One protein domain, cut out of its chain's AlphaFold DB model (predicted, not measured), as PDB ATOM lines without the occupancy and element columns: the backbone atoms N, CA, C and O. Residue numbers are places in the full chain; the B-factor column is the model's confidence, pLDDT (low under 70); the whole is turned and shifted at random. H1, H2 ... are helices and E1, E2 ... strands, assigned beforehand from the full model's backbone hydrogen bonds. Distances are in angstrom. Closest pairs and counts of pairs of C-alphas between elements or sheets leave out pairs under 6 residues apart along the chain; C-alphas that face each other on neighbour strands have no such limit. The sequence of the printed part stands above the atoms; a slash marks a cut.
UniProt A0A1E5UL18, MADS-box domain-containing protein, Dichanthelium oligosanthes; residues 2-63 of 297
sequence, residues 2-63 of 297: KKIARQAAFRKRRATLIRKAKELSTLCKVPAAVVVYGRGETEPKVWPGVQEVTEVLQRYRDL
ATOM      1  N   LYS A   2      39.599 -63.319  -2.353       73.69
ATOM      2  CA  LYS A   2      38.497 -62.428  -2.825       73.69
ATOM      3  C   LYS A   2      37.752 -61.581  -1.752       73.69
ATOM      4  O   LYS A   2      37.299 -60.484  -2.068       73.69
ATOM      5  N   LYS A   3      37.637 -62.030  -0.489       78.75
ATOM      6  CA  LYS A   3      36.911 -61.308   0.589       78.75
ATOM      7  C   LYS A   3      37.577 -59.981   1.003       78.75
ATOM      8  O   LYS A   3      36.862 -59.003   1.199       78.75
ATOM      9  N   ILE A   4      38.912 -59.935   1.099       85.94
ATOM     10  CA  ILE A   4      39.660 -58.743   1.551       85.94
ATOM     11  C   ILE A   4      39.626 -57.653   0.473       85.94
ATOM     12  O   ILE A   4      39.223 -56.525   0.753       85.94
ATOM     13  N   ALA A   5      39.940 -58.014  -0.777       91.19
ATOM     14  CA  ALA A   5      39.872 -57.102  -1.920       91.19
ATOM     15  C   ALA A   5      38.469 -56.486  -2.083       91.19
ATOM     16  O   ALA A   5      38.339 -55.273  -2.245       91.19
ATOM     17  N   ARG A   6      37.404 -57.294  -1.936       90.25
ATOM     18  CA  ARG A   6      36.018 -56.799  -1.951       90.25
ATOM     19  C   ARG A   6      35.740 -55.800  -0.825       90.25
ATOM     20  O   ARG A   6      35.087 -54.794  -1.077       90.25
ATOM     21  N   GLN A   7      36.238 -56.042   0.392       90.31
ATOM     22  CA  GLN A   7      36.034 -55.128   1.523       90.31
ATOM     23  C   GLN A   7      36.769 -53.792   1.330       90.31
ATOM     24  O   GLN A   7      36.206 -52.734   1.610       90.31
ATOM     25  N   ALA A   8      38.000 -53.827   0.813       91.44
ATOM     26  CA  ALA A   8      38.764 -52.626   0.478       91.44
ATOM     27  C   ALA A   8      38.078 -51.813  -0.636       91.44
ATOM     28  O   ALA A   8      37.863 -50.608  -0.487       91.44
ATOM     29  N   ALA A   9      37.645 -52.482  -1.712       93.12
ATOM     30  CA  ALA A   9      36.900 -51.859  -2.802       93.12
ATOM     31  C   ALA A   9      35.564 -51.261  -2.329       93.12
ATOM     32  O   ALA A   9      35.242 -50.138  -2.711       93.12
ATOM     33  N   PHE A  10      34.817 -51.957  -1.463       92.56
ATOM     34  CA  PHE A  10      33.580 -51.447  -0.860       92.56
ATOM     35  C   PHE A  10      33.828 -50.163  -0.060       92.56
ATOM     36  O   PHE A  10      33.162 -49.160  -0.306       92.56
ATOM     37  N   ARG A  11      34.829 -50.152   0.834       92.25
ATOM     38  CA  ARG A  11      35.195 -48.958   1.619       92.25
ATOM     39  C   ARG A  11      35.558 -47.771   0.716       92.25
ATOM     40  O   ARG A  11      35.015 -46.685   0.914       92.25
ATOM     41  N   LYS A  12      36.400 -47.986  -0.307       94.94
ATOM     42  CA  LYS A  12      36.795 -46.945  -1.278       94.94
ATOM     43  C   LYS A  12      35.596 -46.429  -2.085       94.94
ATOM     44  O   LYS A  12      35.383 -45.224  -2.143       94.94
ATOM     45  N   ARG A  13      34.784 -47.323  -2.663       95.62
ATOM     46  CA  ARG A  13      33.598 -46.954  -3.462       95.62
ATOM     47  C   ARG A  13      32.544 -46.228  -2.626       95.62
ATOM     48  O   ARG A  13      32.027 -45.220  -3.090       95.62
ATOM     49  N   ARG A  14      32.283 -46.665  -1.387       95.31
ATOM     50  CA  ARG A  14      31.363 -45.986  -0.456       95.31
ATOM     51  C   ARG A  14      31.807 -44.556  -0.147       95.31
ATOM     52  O   ARG A  14      30.990 -43.645  -0.221       95.31
ATOM     53  N   ALA A  15      33.088 -44.355   0.171       95.31
ATOM     54  CA  ALA A  15      33.629 -43.022   0.430       95.31
ATOM     55  C   ALA A  15      33.531 -42.115  -0.812       95.31
ATOM     56  O   ALA A  15      33.086 -40.974  -0.707       95.31
ATOM     57  N   THR A  16      33.867 -42.639  -1.997       96.94
ATOM     58  CA  THR A  16      33.737 -41.903  -3.265       96.94
ATOM     59  C   THR A  16      32.282 -41.564  -3.597       96.94
ATOM     60  O   THR A  16      32.024 -40.441  -4.019       96.94
ATOM     61  N   LEU A  17      31.333 -42.482  -3.380       95.75
ATOM     62  CA  LEU A  17      29.904 -42.255  -3.619       95.75
ATOM     63  C   LEU A  17      29.366 -41.114  -2.749       95.75
ATOM     64  O   LEU A  17      28.755 -40.189  -3.272       95.75
ATOM     65  N   ILE A  18      29.648 -41.144  -1.442       96.31
ATOM     66  CA  ILE A  18      29.241 -40.082  -0.510       96.31
ATOM     67  C   ILE A  18      29.872 -38.740  -0.911       96.31
ATOM     68  O   ILE A  18      29.185 -37.720  -0.938       96.31
ATOM     69  N   ARG A  19      31.159 -38.733  -1.295       96.94
ATOM     70  CA  ARG A  19      31.831 -37.517  -1.776       96.94
ATOM     71  C   ARG A  19      31.173 -36.965  -3.045       96.94
ATOM     72  O   ARG A  19      30.897 -35.774  -3.099       96.94
ATOM     73  N   LYS A  20      30.866 -37.818  -4.029       94.81
ATOM     74  CA  LYS A  20      30.199 -37.406  -5.275       94.81
ATOM     75  C   LYS A  20      28.762 -36.937  -5.060       94.81
ATOM     76  O   LYS A  20      28.371 -35.954  -5.678       94.81
ATOM     77  N   ALA A  21      28.010 -37.550  -4.147       94.50
ATOM     78  CA  ALA A  21      26.691 -37.054  -3.759       94.50
ATOM     79  C   ALA A  21      26.766 -35.664  -3.100       94.50
ATOM     80  O   ALA A  21      25.969 -34.793  -3.438       94.50
ATOM     81  N   LYS A  22      27.767 -35.423  -2.238       95.19
ATOM     82  CA  LYS A  22      28.026 -34.093  -1.664       95.19
ATOM     83  C   LYS A  22      28.395 -33.063  -2.735       95.19
ATOM     84  O   LYS A  22      27.804 -31.989  -2.754       95.19
ATOM     85  N   GLU A  23      29.332 -33.394  -3.628       94.06
ATOM     86  CA  GLU A  23      29.725 -32.534  -4.758       94.06
ATOM     87  C   GLU A  23      28.499 -32.158  -5.615       94.06
ATOM     88  O   GLU A  23      28.254 -30.975  -5.834       94.06
ATOM     89  N   LEU A  24      27.677 -33.135  -6.021       91.56
ATOM     90  CA  LEU A  24      26.454 -32.903  -6.805       91.56
ATOM     91  C   LEU A  24      25.422 -32.047  -6.056       91.56
ATOM     92  O   LEU A  24      24.891 -31.096  -6.624       91.56
ATOM     93  N   SER A  25      25.165 -32.349  -4.780       93.06
ATOM     94  CA  SER A  25      24.219 -31.597  -3.949       93.06
ATOM     95  C   SER A  25      24.625 -30.127  -3.807       93.06
ATOM     96  O   SER A  25      23.786 -29.244  -3.967       93.06
ATOM     97  N   THR A  26      25.918 -29.849  -3.593       92.69
ATOM     98  CA  THR A  26      26.444 -28.475  -3.524       92.69
ATOM     99  C   THR A  26      26.402 -27.766  -4.880       92.69
ATOM    100  O   THR A  26      25.903 -26.646  -4.954       92.69
ATOM    101  N   LEU A  27      26.887 -28.403  -5.955       92.00
ATOM    102  CA  LEU A  27      26.960 -27.788  -7.289       92.00
ATOM    103  C   LEU A  27      25.576 -27.466  -7.864       92.00
ATOM    104  O   LEU A  27      25.394 -26.415  -8.476       92.00
ATOM    105  N   CYS A  28      24.607 -28.355  -7.653       90.81
ATOM    106  CA  CYS A  28      23.260 -28.211  -8.195       90.81
ATOM    107  C   CYS A  28      22.218 -27.687  -7.200       90.81
ATOM    108  O   CYS A  28      21.066 -27.506  -7.577       90.81
ATOM    109  N   LYS A  29      22.608 -27.412  -5.946       91.50
ATOM    110  CA  LYS A  29      21.715 -26.936  -4.871       91.50
ATOM    111  C   LYS A  29      20.489 -27.842  -4.651       91.50
ATOM    112  O   LYS A  29      19.428 -27.380  -4.238       91.50
ATOM    113  N   VAL A  30      20.643 -29.142  -4.915       90.31
ATOM    114  CA  VAL A  30      19.589 -30.155  -4.763       90.31
ATOM    115  C   VAL A  30      19.750 -30.911  -3.437       90.31
ATOM    116  O   VAL A  30      20.862 -31.354  -3.127       90.31
ATOM    117  N   PRO A  31      18.676 -31.109  -2.647       92.00
ATOM    118  CA  PRO A  31      18.713 -31.996  -1.489       92.00
ATOM    119  C   PRO A  31      19.022 -33.428  -1.933       92.00
ATOM    120  O   PRO A  31      18.303 -33.993  -2.754       92.00
ATOM    121  N   ALA A  32      20.082 -34.021  -1.388       92.81
ATOM    122  CA  ALA A  32      20.487 -35.387  -1.697       92.81
ATOM    123  C   ALA A  32      20.756 -36.170  -0.411       92.81
ATOM    124  O   ALA A  32      21.285 -35.635   0.560       92.81
ATOM    125  N   ALA A  33      20.421 -37.457  -0.429       94.94
ATOM    126  CA  ALA A  33      20.628 -38.383   0.676       94.94
ATOM    127  C   ALA A  33      21.281 -39.664   0.152       94.94
ATOM    128  O   ALA A  33      20.954 -40.138  -0.936       94.94
ATOM    129  N   VAL A  34      22.197 -40.243   0.930       95.94
ATOM    130  CA  VAL A  34      22.850 -41.517   0.606       95.94
ATOM    131  C   VAL A  34      22.773 -42.443   1.811       95.94
ATOM    132  O   VAL A  34      23.202 -42.082   2.905       95.94
ATOM    133  N   VAL A  35      22.267 -43.658   1.592       95.50
ATOM    134  CA  VAL A  35      22.167 -44.729   2.593       95.50
ATOM    135  C   VAL A  35      22.870 -45.966   2.033       95.50
ATOM    136  O   VAL A  35      22.493 -46.464   0.974       95.50
ATOM    137  N   VAL A  36      23.910 -46.459   2.713       95.25
ATOM    138  CA  VAL A  36      24.692 -47.626   2.263       95.25
ATOM    139  C   VAL A  36      24.781 -48.680   3.362       95.25
ATOM    140  O   VAL A  36      25.490 -48.497   4.352       95.25
ATOM    141  N   TYR A  37      24.132 -49.820   3.136       93.69
ATOM    142  CA  TYR A  37      24.219 -50.998   4.000       93.69
ATOM    143  C   TYR A  37      25.509 -51.784   3.717       93.69
ATOM    144  O   TYR A  37      25.767 -52.202   2.585       93.69
ATOM    145  N   GLY A  38      26.344 -51.975   4.741       90.06
ATOM    146  CA  GLY A  38      27.550 -52.798   4.666       90.06
ATOM    147  C   GLY A  38      27.290 -54.241   5.093       90.06
ATOM    148  O   GLY A  38      26.586 -54.504   6.062       90.06
ATOM    149  N   ARG A  39      27.891 -55.217   4.399       85.88
ATOM    150  CA  ARG A  39      27.757 -56.629   4.788       85.88
ATOM    151  C   ARG A  39      28.475 -56.884   6.119       85.88
ATOM    152  O   ARG A  39      29.703 -56.945   6.141       85.88
ATOM    153  N   GLY A  40      27.699 -57.122   7.176       82.56
ATOM    154  CA  GLY A  40      28.202 -57.323   8.539       82.56
ATOM    155  C   GLY A  40      28.359 -56.029   9.344       82.56
ATOM    156  O   GLY A  40      28.978 -56.059  10.400       82.56
ATOM    157  N   GLU A  41      27.825 -54.910   8.853       88.44
ATOM    158  CA  GLU A  41      27.604 -53.698   9.646       88.44
ATOM    159  C   GLU A  41      26.135 -53.715  10.110       88.44
ATOM    160  O   GLU A  41      25.251 -54.039   9.316       88.44
ATOM    161  N   THR A  42      25.871 -53.433  11.390       87.19
ATOM    162  CA  THR A  42      24.510 -53.430  11.967       87.19
ATOM    163  C   THR A  42      23.694 -52.216  11.534       87.19
ATOM    164  O   THR A  42      22.486 -52.322  11.346       87.19
ATOM    165  N   GLU A  43      24.360 -51.080  11.337       90.12
ATOM    166  CA  GLU A  43      23.753 -49.820  10.915       90.12
ATOM    167  C   GLU A  43      24.236 -49.416   9.512       90.12
ATOM    168  O   GLU A  43      25.406 -49.629   9.170       90.12
ATOM    169  N   PRO A  44      23.374 -48.812   8.674       93.50
ATOM    170  CA  PRO A  44      23.797 -48.262   7.395       93.50
ATOM    171  C   PRO A  44      24.668 -47.022   7.590       93.50
ATOM    172  O   PRO A  44      24.395 -46.164   8.431       93.50
ATOM    173  N   LYS A  45      25.664 -46.835   6.718       94.38
ATOM    174  CA  LYS A  45      26.337 -45.538   6.632       94.38
ATOM    175  C   LYS A  45      25.429 -44.554   5.899       94.38
ATOM    176  O   LYS A  45      25.149 -44.747   4.716       94.38
ATOM    177  N   VAL A  46      25.025 -43.498   6.598       96.31
ATOM    178  CA  VAL A  46      24.202 -42.405   6.063       96.31
ATOM    179  C   VAL A  46      25.010 -41.122   5.826       96.31
ATOM    180  O   VAL A  46      26.043 -40.901   6.469       96.31
ATOM    181  N   TRP A  47      24.534 -40.291   4.897       97.00
ATOM    182  CA  TRP A  47      24.969 -38.911   4.649       97.00
ATOM    183  C   TRP A  47      23.785 -38.100   4.074       97.00
ATOM    184  O   TRP A  47      23.064 -38.667   3.245       97.00
ATOM    185  N   PRO A  48      23.585 -36.812   4.436       94.81
ATOM    186  CA  PRO A  48      24.416 -35.982   5.329       94.81
ATOM    187  C   PRO A  48      24.326 -36.346   6.817       94.81
ATOM    188  O   PRO A  48      25.364 -36.582   7.436       94.81
ATOM    189  N   GLY A  49      23.119 -36.530   7.350       95.31
ATOM    190  CA  GLY A  49      22.858 -36.987   8.719       95.31
ATOM    191  C   GLY A  49      21.503 -37.692   8.815       95.31
ATOM    192  O   GLY A  49      20.696 -37.587   7.896       95.31
ATOM    193  N   VAL A  50      21.237 -38.432   9.900       95.56
ATOM    194  CA  VAL A  50      20.008 -39.251  10.028       95.56
ATOM    195  C   VAL A  50      18.737 -38.405   9.872       95.56
ATOM    196  O   VAL A  50      17.822 -38.814   9.160       95.56
ATOM    197  N   GLN A  51      18.702 -37.216  10.482       95.62
ATOM    198  CA  GLN A  51      17.562 -36.301  10.410       95.62
ATOM    199  C   GLN A  51      17.317 -35.808   8.974       95.62
ATOM    200  O   GLN A  51      16.275 -36.108   8.400       95.62
ATOM    201  N   GLU A  52      18.298 -35.146   8.356       95.25
ATOM    202  CA  GLU A  52      18.204 -34.640   6.975       95.25
ATOM    203  C   GLU A  52      17.869 -35.748   5.959       95.25
ATOM    204  O   GLU A  52      17.057 -35.556   5.054       95.25
ATOM    205  N   VAL A  53      18.456 -36.943   6.117       96.25
ATOM    206  CA  VAL A  53      18.130 -38.117   5.290       96.25
ATOM    207  C   VAL A  53      16.668 -38.520   5.473       96.25
ATOM    208  O   VAL A  53      15.993 -38.810   4.489       96.25
ATOM    209  N   THR A  54      16.155 -38.498   6.704       95.94
ATOM    210  CA  THR A  54      14.743 -38.787   6.994       95.94
ATOM    211  C   THR A  54      13.822 -37.735   6.372       95.94
ATOM    212  O   THR A  54      12.823 -38.101   5.762       95.94
ATOM    213  N   GLU A  55      14.182 -36.451   6.413       96.25
ATOM    214  CA  GLU A  55      13.434 -35.362   5.762       96.25
ATOM    215  C   GLU A  55      13.433 -35.471   4.226       96.25
ATOM    216  O   GLU A  55      12.439 -35.148   3.572       96.25
ATOM    217  N   VAL A  56      14.533 -35.920   3.609       95.06
ATOM    218  CA  VAL A  56      14.582 -36.224   2.163       95.06
ATOM    219  C   VAL A  56      13.714 -37.445   1.833       95.06
ATOM    220  O   VAL A  56      12.939 -37.404   0.877       95.06
ATOM    221  N   LEU A  57      13.797 -38.516   2.629       94.44
ATOM    222  CA  LEU A  57      13.003 -39.733   2.430       94.44
ATOM    223  C   LEU A  57      11.503 -39.498   2.638       94.44
ATOM    224  O   LEU A  57      10.701 -40.072   1.903       94.44
ATOM    225  N   GLN A  58      11.116 -38.656   3.598       96.12
ATOM    226  CA  GLN A  58       9.718 -38.311   3.835       96.12
ATOM    227  C   GLN A  58       9.162 -37.494   2.666       96.12
ATOM    228  O   GLN A  58       8.208 -37.938   2.032       96.12
ATOM    229  N   ARG A  59       9.853 -36.418   2.255       94.00
ATOM    230  CA  ARG A  59       9.501 -35.663   1.038       94.00
ATOM    231  C   ARG A  59       9.375 -36.561  -0.193       94.00
ATOM    232  O   ARG A  59       8.460 -36.371  -0.984       94.00
ATOM    233  N   TYR A  60      10.254 -37.554  -0.354       92.06
ATOM    234  CA  TYR A  60      10.138 -38.529  -1.440       92.06
ATOM    235  C   TYR A  60       8.889 -39.415  -1.308       92.06
ATOM    236  O   TYR A  60       8.215 -39.649  -2.306       92.06
ATOM    237  N   ARG A  61       8.543 -39.899  -0.107       93.12
ATOM    238  CA  ARG A  61       7.317 -40.691   0.122       93.12
ATOM    239  C   ARG A  61       6.057 -39.910  -0.235       93.12
ATOM    240  O   ARG A  61       5.187 -40.486  -0.889       93.12
ATOM    241  N   ASP A  62       6.018 -38.632   0.127       95.62
ATOM    242  CA  ASP A  62       4.874 -37.734  -0.058       95.62
ATOM    243  C   ASP A  62       4.633 -37.350  -1.536       95.62
ATOM    244  O   ASP A  62       3.551 -36.882  -1.890       95.62
ATOM    245  N   LEU A  63       5.596 -37.595  -2.438       93.69
ATOM    246  CA  LEU A  63       5.410 -37.376  -3.877       93.69
ATOM    247  C   LEU A  63       4.346 -38.318  -4.484       93.69
ATOM    248  O   LEU A  63       4.309 -39.505  -4.143       93.69
TER     249      LEU A  63
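This is residues 2 to 63 of the 297 residues of the protein "MADS-box domain-containing protein" of Dichanthelium oligosanthes (UniProt A0A1E5UL18). A small two-stranded hairpin, E1 and E2, lies beside residues 14 to 22 of one long helix, H1, after the chain folds back from that helix. A shorter helix, H2, follows the hairpin and leads away from H1, and its residues 58 to 62 stick out together with residue 63. The printed part has 62 residues with two named helices and two named strands, in the order H1, E1, E2, H2; the sheet, in the order E1, E2, is antiparallel, and the class is mostly helix. The whole is loose, with a radius of gyration of the C-alphas of 13.5 A, and elongated, with spans of 41 by 26 by 17 A.

E1 is residues 34 to 36 and E2 is residues 45 to 47. H1 is residues 2 to 28, 37.8 A long, from C-alpha 2 at (38.497, -62.428, -2.825) to C-alpha 28 at (23.260, -28.211, -8.195). H2 is residues 50 to 62, 18.3 A long, and ends with C-alpha 62 at (4.874, -37.734, -0.058).

E1 and E2 form a hairpin, antiparallel at 175 degrees between their directions. N 34 and O 47 are 2.9 A apart and N 47 and O 34 are 3.0 A apart, within hydrogen-bond range. The closest C-alphas of H1 and E1 are those of Ile 18 and Val 34, 6.6 A apart. The closest of H1 and E2 are those of Ile 18 and Trp 47, at 6.8 A. The closest of E2 and H2 are those of Trp 47 and Val 53, at 6.9 A. H1 and H2 are apart. In H1 and H2 every O i to N i+4 pair is within hydrogen-bond range.

The two C-alphas farthest apart, those of Lys 2 and Asp 62, are 41.8 A from each other. The printed part has no cut and no long link. The mean pLDDT of the printed part is 92.8, and no printed residue is under 70.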